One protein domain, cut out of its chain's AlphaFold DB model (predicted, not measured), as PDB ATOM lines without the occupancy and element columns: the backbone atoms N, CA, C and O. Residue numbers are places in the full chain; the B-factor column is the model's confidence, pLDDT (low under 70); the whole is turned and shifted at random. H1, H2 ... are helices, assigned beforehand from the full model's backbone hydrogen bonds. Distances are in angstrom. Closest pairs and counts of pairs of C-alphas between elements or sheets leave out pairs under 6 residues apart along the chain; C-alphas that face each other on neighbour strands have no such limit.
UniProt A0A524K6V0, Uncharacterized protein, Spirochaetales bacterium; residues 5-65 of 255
ATOM      1  N   PHE A   5     -91.526 -29.724 -41.961       87.44
ATOM      2  CA  PHE A   5     -90.766 -28.657 -41.310       87.44
ATOM      3  C   PHE A   5     -90.698 -27.413 -42.186       87.44
ATOM      4  O   PHE A   5     -90.892 -26.311 -41.678       87.44
ATOM      5  N   LEU A   6     -90.525 -27.585 -43.501       84.62
ATOM      6  CA  LEU A   6     -90.574 -26.472 -44.453       84.62
ATOM      7  C   LEU A   6     -91.928 -25.751 -44.393       84.62
ATOM      8  O   LEU A   6     -91.966 -24.537 -44.208       84.62
ATOM      9  N   ARG A   7     -93.044 -26.497 -44.392       88.19
ATOM     10  CA  ARG A   7     -94.390 -25.913 -44.222       88.19
ATOM     11  C   ARG A   7     -94.557 -25.163 -42.896       88.19
ATOM     12  O   ARG A   7     -95.250 -24.149 -42.849       88.19
ATOM     13  N   ALA A   8     -93.969 -25.663 -41.810       86.25
ATOM     14  CA  ALA A   8     -94.032 -25.008 -40.505       86.25
ATOM     15  C   ALA A   8     -93.196 -23.716 -40.452       86.25
ATOM     16  O   ALA A   8     -93.605 -22.763 -39.788       86.25
ATOM     17  N   MET A   9     -92.061 -23.675 -41.153       87.38
ATOM     18  CA  MET A   9     -91.224 -22.480 -41.298       87.38
ATOM     19  C   MET A   9     -91.882 -21.423 -42.186       87.38
ATOM     20  O   MET A   9     -91.873 -20.250 -41.825       87.38
ATOM     21  N   ASP A  10     -92.548 -21.838 -43.267       86.62
ATOM     22  CA  ASP A  10     -93.275 -20.941 -44.177       86.62
ATOM     23  C   ASP A  10     -94.384 -20.172 -43.470       86.62
ATOM     24  O   ASP A  10     -94.483 -18.955 -43.597       86.62
ATOM     25  N   ARG A  11     -95.174 -20.858 -42.637       86.19
ATOM     26  CA  ARG A  11     -96.220 -20.210 -41.827       86.19
ATOM     27  C   ARG A  11     -95.665 -19.216 -40.808       86.19
ATOM     28  O   ARG A  11     -96.394 -18.335 -40.370       86.19
ATOM     29  N   ARG A  12     -94.411 -19.397 -40.386       85.12
ATOM     30  CA  ARG A  12     -93.725 -18.528 -39.420       85.12
ATOM     31  C   ARG A  12     -92.945 -17.398 -40.096       85.12
ATOM     32  O   ARG A  12     -92.468 -16.522 -39.389       85.12
ATOM     33  N   GLY A  13     -92.799 -17.430 -41.423       82.69
ATOM     34  CA  GLY A  13     -91.991 -16.470 -42.177       82.69
ATOM     35  C   GLY A  13     -90.487 -16.549 -41.884       82.69
ATOM     36  O   GLY A  13     -89.770 -15.596 -42.162       82.69
ATOM     37  N   GLU A  14     -89.997 -17.654 -41.313       86.00
ATOM     38  CA  GLU A  14     -88.611 -17.776 -40.845       86.00
ATOM     39  C   GLU A  14     -87.981 -19.083 -41.353       86.00
ATOM     40  O   GLU A  14     -88.108 -20.141 -40.730       86.00
ATOM     41  N   ARG A  15     -87.285 -19.008 -42.496       83.19
ATOM     42  CA  ARG A  15     -86.506 -20.118 -43.064       83.19
ATOM     43  C   ARG A  15     -85.042 -20.006 -42.647       83.19
ATOM     44  O   ARG A  15     -84.253 -19.322 -43.288       83.19
ATOM     45  N   SER A  16     -84.680 -20.683 -41.561       84.75
ATOM     46  CA  SER A  16     -83.295 -20.773 -41.093       84.75
ATOM     47  C   SER A  16     -82.993 -22.157 -40.520       84.75
ATOM     48  O   SER A  16     -83.866 -22.817 -39.949       84.75
ATOM     49  N   VAL A  17     -81.728 -22.580 -40.608       80.56
ATOM     50  CA  VAL A  17     -81.254 -23.842 -40.008       80.56
ATOM     51  C   VAL A  17     -81.485 -23.853 -38.491       80.56
ATOM     52  O   VAL A  17     -81.811 -24.889 -37.908       80.56
ATOM     53  N   ALA A  18     -81.378 -22.695 -37.834       83.81
ATOM     54  CA  ALA A  18     -81.665 -22.554 -36.410       83.81
ATOM     55  C   ALA A  18     -83.139 -22.863 -36.087       83.81
ATOM     56  O   ALA A  18     -83.427 -23.608 -35.143       83.81
ATOM     57  N   THR A  19     -84.075 -22.360 -36.898       86.75
ATOM     58  CA  THR A  19     -85.506 -22.642 -36.728       86.75
ATOM     59  C   THR A  19     -85.848 -24.090 -37.056       86.75
ATOM     60  O   THR A  19     -86.610 -24.701 -36.302       86.75
ATOM     61  N   LEU A  20     -85.223 -24.680 -38.078       87.00
ATOM     62  CA  LEU A  20     -85.364 -26.103 -38.386       87.00
ATOM     63  C   LEU A  20     -84.920 -26.984 -37.201       87.00
ATOM     64  O   LEU A  20     -85.687 -27.830 -36.738       87.00
ATOM     65  N   LYS A  21     -83.734 -26.726 -36.627       85.88
ATOM     66  CA  LYS A  21     -83.227 -27.436 -35.435       85.88
ATOM     67  C   LYS A  21     -84.164 -27.303 -34.235       85.88
ATOM     68  O   LYS A  21     -84.387 -28.278 -33.515       85.88
ATOM     69  N   ARG A  22     -84.734 -26.113 -34.013       88.88
ATOM     70  CA  ARG A  22     -85.695 -25.857 -32.927       88.88
ATOM     71  C   ARG A  22     -86.982 -26.670 -33.103       88.88
ATOM     72  O   ARG A  22     -87.440 -27.284 -32.144       88.88
ATOM     73  N   LEU A  23     -87.543 -26.695 -34.313       87.62
ATOM     74  CA  LEU A  23     -88.760 -27.453 -34.622       87.62
ATOM     75  C   LEU A  23     -88.532 -28.965 -34.516       87.62
ATOM     76  O   LEU A  23     -89.370 -29.664 -33.950       87.62
ATOM     77  N   TYR A  24     -87.388 -29.456 -34.993       88.12
ATOM     78  CA  TYR A  24     -87.030 -30.870 -34.901       88.12
ATOM     79  C   TYR A  24     -86.875 -31.334 -33.453       88.12
ATOM     80  O   TYR A  24     -87.511 -32.301 -33.049       88.12
ATOM     81  N   ARG A  25     -86.129 -30.591 -32.622       85.81
ATOM     82  CA  ARG A  25     -85.990 -30.906 -31.188       85.81
ATOM     83  C   ARG A  25     -87.339 -30.939 -30.466       85.81
ATOM     84  O   ARG A  25     -87.560 -31.817 -29.635       85.81
ATOM     85  N   ALA A  26     -88.240 -30.007 -30.787       84.56
ATOM     86  CA  ALA A  26     -89.588 -29.993 -30.228       84.56
ATOM     87  C   ALA A  26     -90.392 -31.231 -30.659       84.56
ATOM     88  O   ALA A  26     -91.002 -31.878 -29.813       84.56
ATOM     89  N   ALA A  27     -90.342 -31.606 -31.940       81.81
ATOM     90  CA  ALA A  27     -91.019 -32.796 -32.450       81.81
ATOM     91  C   ALA A  27     -90.467 -34.091 -31.830       81.81
ATOM     92  O   ALA A  27     -91.243 -34.925 -31.370       81.81
ATOM     93  N   CYS A  28     -89.142 -34.224 -31.715       79.06
ATOM     94  CA  CYS A  28     -88.505 -35.372 -31.072       79.06
ATOM     95  C   CYS A  28     -88.922 -35.521 -29.607       79.06
ATOM     96  O   CYS A  28     -89.160 -36.636 -29.166       79.06
ATOM     97  N   LYS A  29     -89.094 -34.421 -28.860       77.56
ATOM     98  CA  LYS A  29     -89.533 -34.469 -27.454       77.56
ATOM     99  C   LYS A  29     -90.910 -35.131 -27.273       77.56
ATOM    100  O   LYS A  29     -91.145 -35.765 -26.246       77.56
ATOM    101  N   HIS A  30     -91.798 -34.994 -28.257       66.56
ATOM    102  CA  HIS A  30     -93.155 -35.553 -28.221       66.56
ATOM    103  C   HIS A  30     -93.244 -37.011 -28.684       66.56
ATOM    104  O   HIS A  30     -94.221 -37.684 -28.370       66.56
ATOM    105  N   VAL A  31     -92.250 -37.486 -29.435       64.62
ATOM    106  CA  VAL A  31     -92.275 -38.798 -30.105       64.62
ATOM    107  C   VAL A  31     -91.155 -39.719 -29.599       64.62
ATOM    108  O   VAL A  31     -91.085 -40.879 -29.988       64.62
ATOM    109  N   HIS A  32     -90.282 -39.228 -28.712       59.09
ATOM    110  CA  HIS A  32     -89.167 -40.008 -28.184       59.09
ATOM    111  C   HIS A  32     -89.677 -41.301 -27.520       59.09
ATOM    112  O   HIS A  32     -90.589 -41.243 -26.689       59.09
ATOM    113  N   PRO A  33     -89.089 -42.467 -27.837       56.44
ATOM    114  CA  PRO A  33     -89.540 -43.754 -27.303       56.44
ATOM    115  C   PRO A  33     -89.439 -43.845 -25.769       56.44
ATOM    116  O   PRO A  33     -90.189 -44.604 -25.158       56.44
ATOM    117  N   ASP A  34     -88.594 -43.015 -25.147       58.59
ATOM    118  CA  ASP A  34     -88.476 -42.913 -23.682       58.59
ATOM    119  C   ASP A  34     -89.498 -41.964 -23.025       58.59
ATOM    120  O   ASP A  34     -89.643 -41.977 -21.806       58.59
ATOM    121  N   THR A  35     -90.225 -41.139 -23.793       59.97
ATOM    122  CA  THR A  35     -91.261 -40.217 -23.272       59.97
ATOM    123  C   THR A  35     -92.693 -40.635 -23.637       59.97
ATOM    124  O   THR A  35     -93.651 -39.946 -23.282       59.97
ATOM    125  N   GLY A  36     -92.871 -41.759 -24.340       50.19
ATOM    126  CA  GLY A  36     -94.118 -42.127 -25.016       50.19
ATOM    127  C   GLY A  36     -95.273 -42.569 -24.107       50.19
ATOM    128  O   GLY A  36     -95.402 -43.747 -23.791       50.19
ATOM    129  N   GLN A  37     -96.184 -41.640 -23.794       51.03
ATOM    130  CA  GLN A  37     -97.544 -41.930 -23.297       51.03
ATOM    131  C   GLN A  37     -98.602 -42.067 -24.416       51.03
ATOM    132  O   GLN A  37     -99.744 -42.399 -24.117       51.03
ATOM    133  N   GLN A  38     -98.270 -41.809 -25.691       53.03
ATOM    134  CA  GLN A  38     -99.289 -41.646 -26.750       53.03
ATOM    135  C   GLN A  38     -99.246 -42.642 -27.918       53.03
ATOM    136  O   GLN A  38    -100.249 -42.765 -28.615       53.03
ATOM    137  N   TYR A  39     -98.166 -43.400 -28.117       48.91
ATOM    138  CA  TYR A  39     -98.095 -44.438 -29.153       48.91
ATOM    139  C   TYR A  39     -97.344 -45.646 -28.593       48.91
ATOM    140  O   TYR A  39     -96.326 -45.477 -27.923       48.91
ATOM    141  N   GLY A  40     -97.844 -46.864 -28.826       54.03
ATOM    142  CA  GLY A  40     -97.138 -48.084 -28.419       54.03
ATOM    143  C   GLY A  40     -95.697 -48.090 -28.949       54.03
ATOM    144  O   GLY A  40     -95.435 -47.517 -30.005       54.03
ATOM    145  N   ARG A  41     -94.763 -48.734 -28.228       51.28
ATOM    146  CA  ARG A  41     -93.304 -48.714 -28.499       51.28
ATOM    147  C   ARG A  41     -92.918 -48.845 -29.982       51.28
ATOM    148  O   ARG A  41     -91.989 -48.177 -30.413       51.28
ATOM    149  N   ALA A  42     -93.631 -49.664 -30.757       50.62
ATOM    150  CA  ALA A  42     -93.380 -49.845 -32.189       50.62
ATOM    151  C   ALA A  42     -93.753 -48.609 -33.041       50.62
ATOM    152  O   ALA A  42     -92.975 -48.193 -33.893       50.62
ATOM    153  N   GLY A  43     -94.894 -47.965 -32.765       51.81
ATOM    154  CA  GLY A  43     -95.350 -46.778 -33.504       51.81
ATOM    155  C   GLY A  43     -94.557 -45.506 -33.179       51.81
ATOM    156  O   GLY A  43     -94.444 -44.611 -34.018       51.81
ATOM    157  N   ALA A  44     -93.958 -45.430 -31.985       57.03
ATOM    158  CA  ALA A  44     -93.063 -44.333 -31.610       57.03
ATOM    159  C   ALA A  44     -91.767 -44.341 -32.445       57.03
ATOM    160  O   ALA A  44     -91.338 -43.289 -32.917       57.03
ATOM    161  N   SER A  45     -91.194 -45.523 -32.708       58.31
ATOM    162  CA  SER A  45     -89.971 -45.672 -33.509       58.31
ATOM    163  C   SER A  45     -90.170 -45.308 -34.982       58.31
ATOM    164  O   SER A  45     -89.374 -44.549 -35.532       58.31
ATOM    165  N   GLU A  46     -91.253 -45.765 -35.617       63.31
ATOM    166  CA  GLU A  46     -91.561 -45.418 -37.016       63.31
ATOM    167  C   GLU A  46     -91.799 -43.911 -37.188       63.31
ATOM    168  O   GLU A  46     -91.305 -43.284 -38.127       63.31
ATOM    169  N   THR A  47     -92.497 -43.299 -36.229       66.25
ATOM    170  CA  THR A  47     -92.767 -41.857 -36.246       66.25
ATOM    171  C   THR A  47     -91.487 -41.044 -36.012       66.25
ATOM    172  O   THR A  47     -91.315 -39.983 -36.616       66.25
ATOM    173  N   PHE A  48     -90.564 -41.538 -35.182       68.38
ATOM    174  CA  PHE A  48     -89.264 -40.906 -34.949       68.38
ATOM    175  C   PHE A  48     -88.356 -40.969 -36.188       68.38
ATOM    176  O   PHE A  48     -87.751 -39.963 -36.558       68.38
ATOM    177  N   ILE A  49     -88.322 -42.112 -36.883       71.38
ATOM    178  CA  ILE A  49     -87.584 -42.270 -38.148       71.38
ATOM    179  C   ILE A  49     -88.148 -41.327 -39.216       71.38
ATOM    180  O   ILE A  49     -87.390 -40.601 -39.858       71.38
ATOM    181  N   ALA A  50     -89.474 -41.251 -39.357       75.00
ATOM    182  CA  ALA A  50     -90.112 -40.328 -40.295       75.00
ATOM    183  C   ALA A  50     -89.788 -38.853 -39.984       75.00
ATOM    184  O   ALA A  50     -89.569 -38.061 -40.898       75.00
ATOM    185  N   LEU A  51     -89.714 -38.476 -38.700       79.69
ATOM    186  CA  LEU A  51     -89.305 -37.129 -38.287       79.69
ATOM    187  C   LEU A  51     -87.850 -36.817 -38.644       79.69
ATOM    188  O   LEU A  51     -87.556 -35.686 -39.026       79.69
ATOM    189  N   ARG A  52     -86.949 -37.794 -38.515       80.44
ATOM    190  CA  ARG A  52     -85.540 -37.631 -38.886       80.44
ATOM    191  C   ARG A  52     -85.384 -37.428 -40.391       80.44
ATOM    192  O   ARG A  52     -84.731 -36.470 -40.793       80.44
ATOM    193  N   LEU A  53     -86.048 -38.254 -41.200       78.25
ATOM    194  CA  LEU A  53     -86.033 -38.130 -42.661       78.25
ATOM    195  C   LEU A  53     -86.572 -36.769 -43.123       78.25
ATOM    196  O   LEU A  53     -85.970 -36.117 -43.972       78.25
ATOM    197  N   ASP A  54     -87.660 -36.290 -42.511       79.38
ATOM    198  CA  ASP A  54     -88.194 -34.960 -42.810       79.38
ATOM    199  C   ASP A  54     -87.239 -33.832 -42.374       79.38
ATOM    200  O   ASP A  54     -87.177 -32.783 -43.014       79.38
ATOM    201  N   TYR A  55     -86.489 -33.994 -41.285       83.88
ATOM    202  CA  TYR A  55     -85.496 -32.996 -40.878       83.88
ATOM    203  C   TYR A  55     -84.323 -32.936 -41.859       83.88
ATOM    204  O   TYR A  55     -83.917 -31.843 -42.250       83.88
ATOM    205  N   GLU A  56     -83.814 -34.093 -42.277       79.12
ATOM    206  CA  GLU A  56     -82.705 -34.204 -43.226       79.12
ATOM    207  C   GLU A  56     -83.091 -33.626 -44.597       79.12
ATOM    208  O   GLU A  56     -82.357 -32.808 -45.146       79.12
ATOM    209  N   GLU A  57     -84.289 -33.932 -45.106       76.06
ATOM    210  CA  GLU A  57     -84.789 -33.351 -46.359       76.06
ATOM    211  C   GLU A  57     -84.952 -31.819 -46.269       76.06
ATOM    212  O   GLU A  57     -84.569 -31.090 -47.186       76.06
ATOM    213  N   ALA A  58     -85.483 -31.300 -45.155       78.94
ATOM    214  CA  ALA A  58     -85.610 -29.857 -44.954       78.94
ATOM    215  C   ALA A  58     -84.248 -29.156 -44.847       78.94
ATOM    216  O   ALA A  58     -84.124 -28.008 -45.276       78.94
ATOM    217  N   LEU A  59     -83.246 -29.830 -44.276       79.56
ATOM    218  CA  LEU A  59     -81.884 -29.317 -44.165       79.56
ATOM    219  C   LEU A  59     -81.248 -29.196 -45.552       79.56
ATOM    220  O   LEU A  59     -80.753 -28.125 -45.891       79.56
ATOM    221  N   ILE A  60     -81.377 -30.237 -46.379       69.88
ATOM    222  CA  ILE A  60     -80.892 -30.243 -47.765       69.88
ATOM    223  C   ILE A  60     -81.513 -29.090 -48.562       69.88
ATOM    224  O   ILE A  60     -80.806 -28.333 -49.219       69.88
ATOM    225  N   ILE A  61     -82.830 -28.891 -48.461       75.06
ATOM    226  CA  ILE A  61     -83.521 -27.827 -49.208       75.06
ATOM    227  C   ILE A  61     -83.115 -26.423 -48.725       75.06
ATOM    228  O   ILE A  61     -83.053 -25.494 -49.532       75.06
ATOM    229  N   LEU A  62     -82.834 -26.241 -47.430       77.06
ATOM    230  CA  LEU A  62     -82.352 -24.962 -46.894       77.06
ATOM    231  C   LEU A  62     -80.897 -24.663 -47.274       77.06
ATOM    232  O   LEU A  62     -80.556 -23.493 -47.433       77.06
ATOM    233  N   GLU A  63     -80.052 -25.686 -47.382       69.81
ATOM    234  CA  GLU A  63     -78.619 -25.535 -47.658       69.81
ATOM    235  C   GLU A  63     -78.307 -25.469 -49.161       69.81
ATOM    236  O   GLU A  63     -77.376 -24.765 -49.550       69.81
ATOM    237  N   TYR A  64     -79.104 -26.135 -50.004       66.00
ATOM    238  CA  TYR A  64     -78.799 -26.322 -51.429       66.00
ATOM    239  C   TYR A  64     -79.888 -25.833 -52.400       66.00
ATOM    240  O   TYR A  64     -79.644 -25.782 -53.603       66.00
ATOM    241  N   GLY A  65     -81.067 -25.425 -51.918       56.84
ATOM    242  CA  GLY A  65     -82.182 -24.999 -52.775       56.84
ATOM    243  C   GLY A  65     -83.038 -26.158 -53.315       56.84
ATOM    244  O   GLY A  65     -82.779 -27.331 -53.057       56.84
TER     245      GLY A  65
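AT A GLANCE: This is residues 5 to 65 of the 255 residues of an uncharacterized protein of Spirochaetales bacterium (UniProt A0A524K6V0). A short helix, H1, packs across a long helical hairpin made of H2 and H3, near the hairpin's open end, where H2 begins and H3 ends. H2 and H3 stand side by side and run opposite ways, their lines only 5 degrees from each other, and the link of residues 32 to 40 joins them at the other end. The printed part has 61 residues with three named helices, in the order H1, H2, H3, and no named strand; the class is all helix. It is only just compact, close to loose, with a radius of gyration of the C-alphas of 12.5 A, and its outline is elongated, 36 by 19 by 15 A.

HOW THE PARTS SIT: H1, residues 5 to 12, touches H2, residues 17 to 31, and H2 touches it with residues 19 to 24 alone. Their closest C-alphas, those of Phe 5 and Leu 20, are 6.7 A apart. H1 and H2 run opposite ways at a steep tilt of 67 degrees, only just short of about perpendicular. H1 also touches H3, residues 41 to 64, and H3 touches it with residues 54 to 58 alone. Here the closest C-alphas are those of Leu 6 and Ala 58, 6.0 A apart. H1 and H3 run the same way at a steep tilt of 68 degrees, only just short of about perpendicular. H2 and H3 form a helical hairpin and touch with 14 pairs of C-alphas within 8 A, the closest being those of Val 31 and Ala 44 at 5.8 A. They run opposite ways at a shallow tilt of 5 degrees. The helix packing is mostly crossed, but only just: of the three pairs that touch, one is at a shallow tilt. In the backbones, O i to N i+4 pairs are within hydrogen-bond range in 3 of 4 cases in H1, 10 of 11 in H2 and 19 of 20 in H3.

IN THESE COORDINATES: H1 begins at C-alpha 5, at (-90.766, -28.657, -41.310), and measures 10.7 A from first to last C-alpha over residues 5 to 12. H2, residues 17 to 31, begins at C-alpha 17, at (-81.254, -23.842, -40.008), and measures 21.1 A. H3, residues 41 to 64, measures 35.2 A and ends at C-alpha 64, at (-78.799, -26.322, -51.429).

THE WHOLE: The two C-alphas farthest apart, those of Gln 37 and Gly 65, are 37.3 A from each other. The printed part has no cut. The link from H1 to H2 is tight, with 4 residues, and the link from H2 to H3 is short, with 9. The mean pLDDT of the printed part is 73.6; it is under 70 at residues 30 to 48, at residue 60 and at residues 63 to 65 of this model.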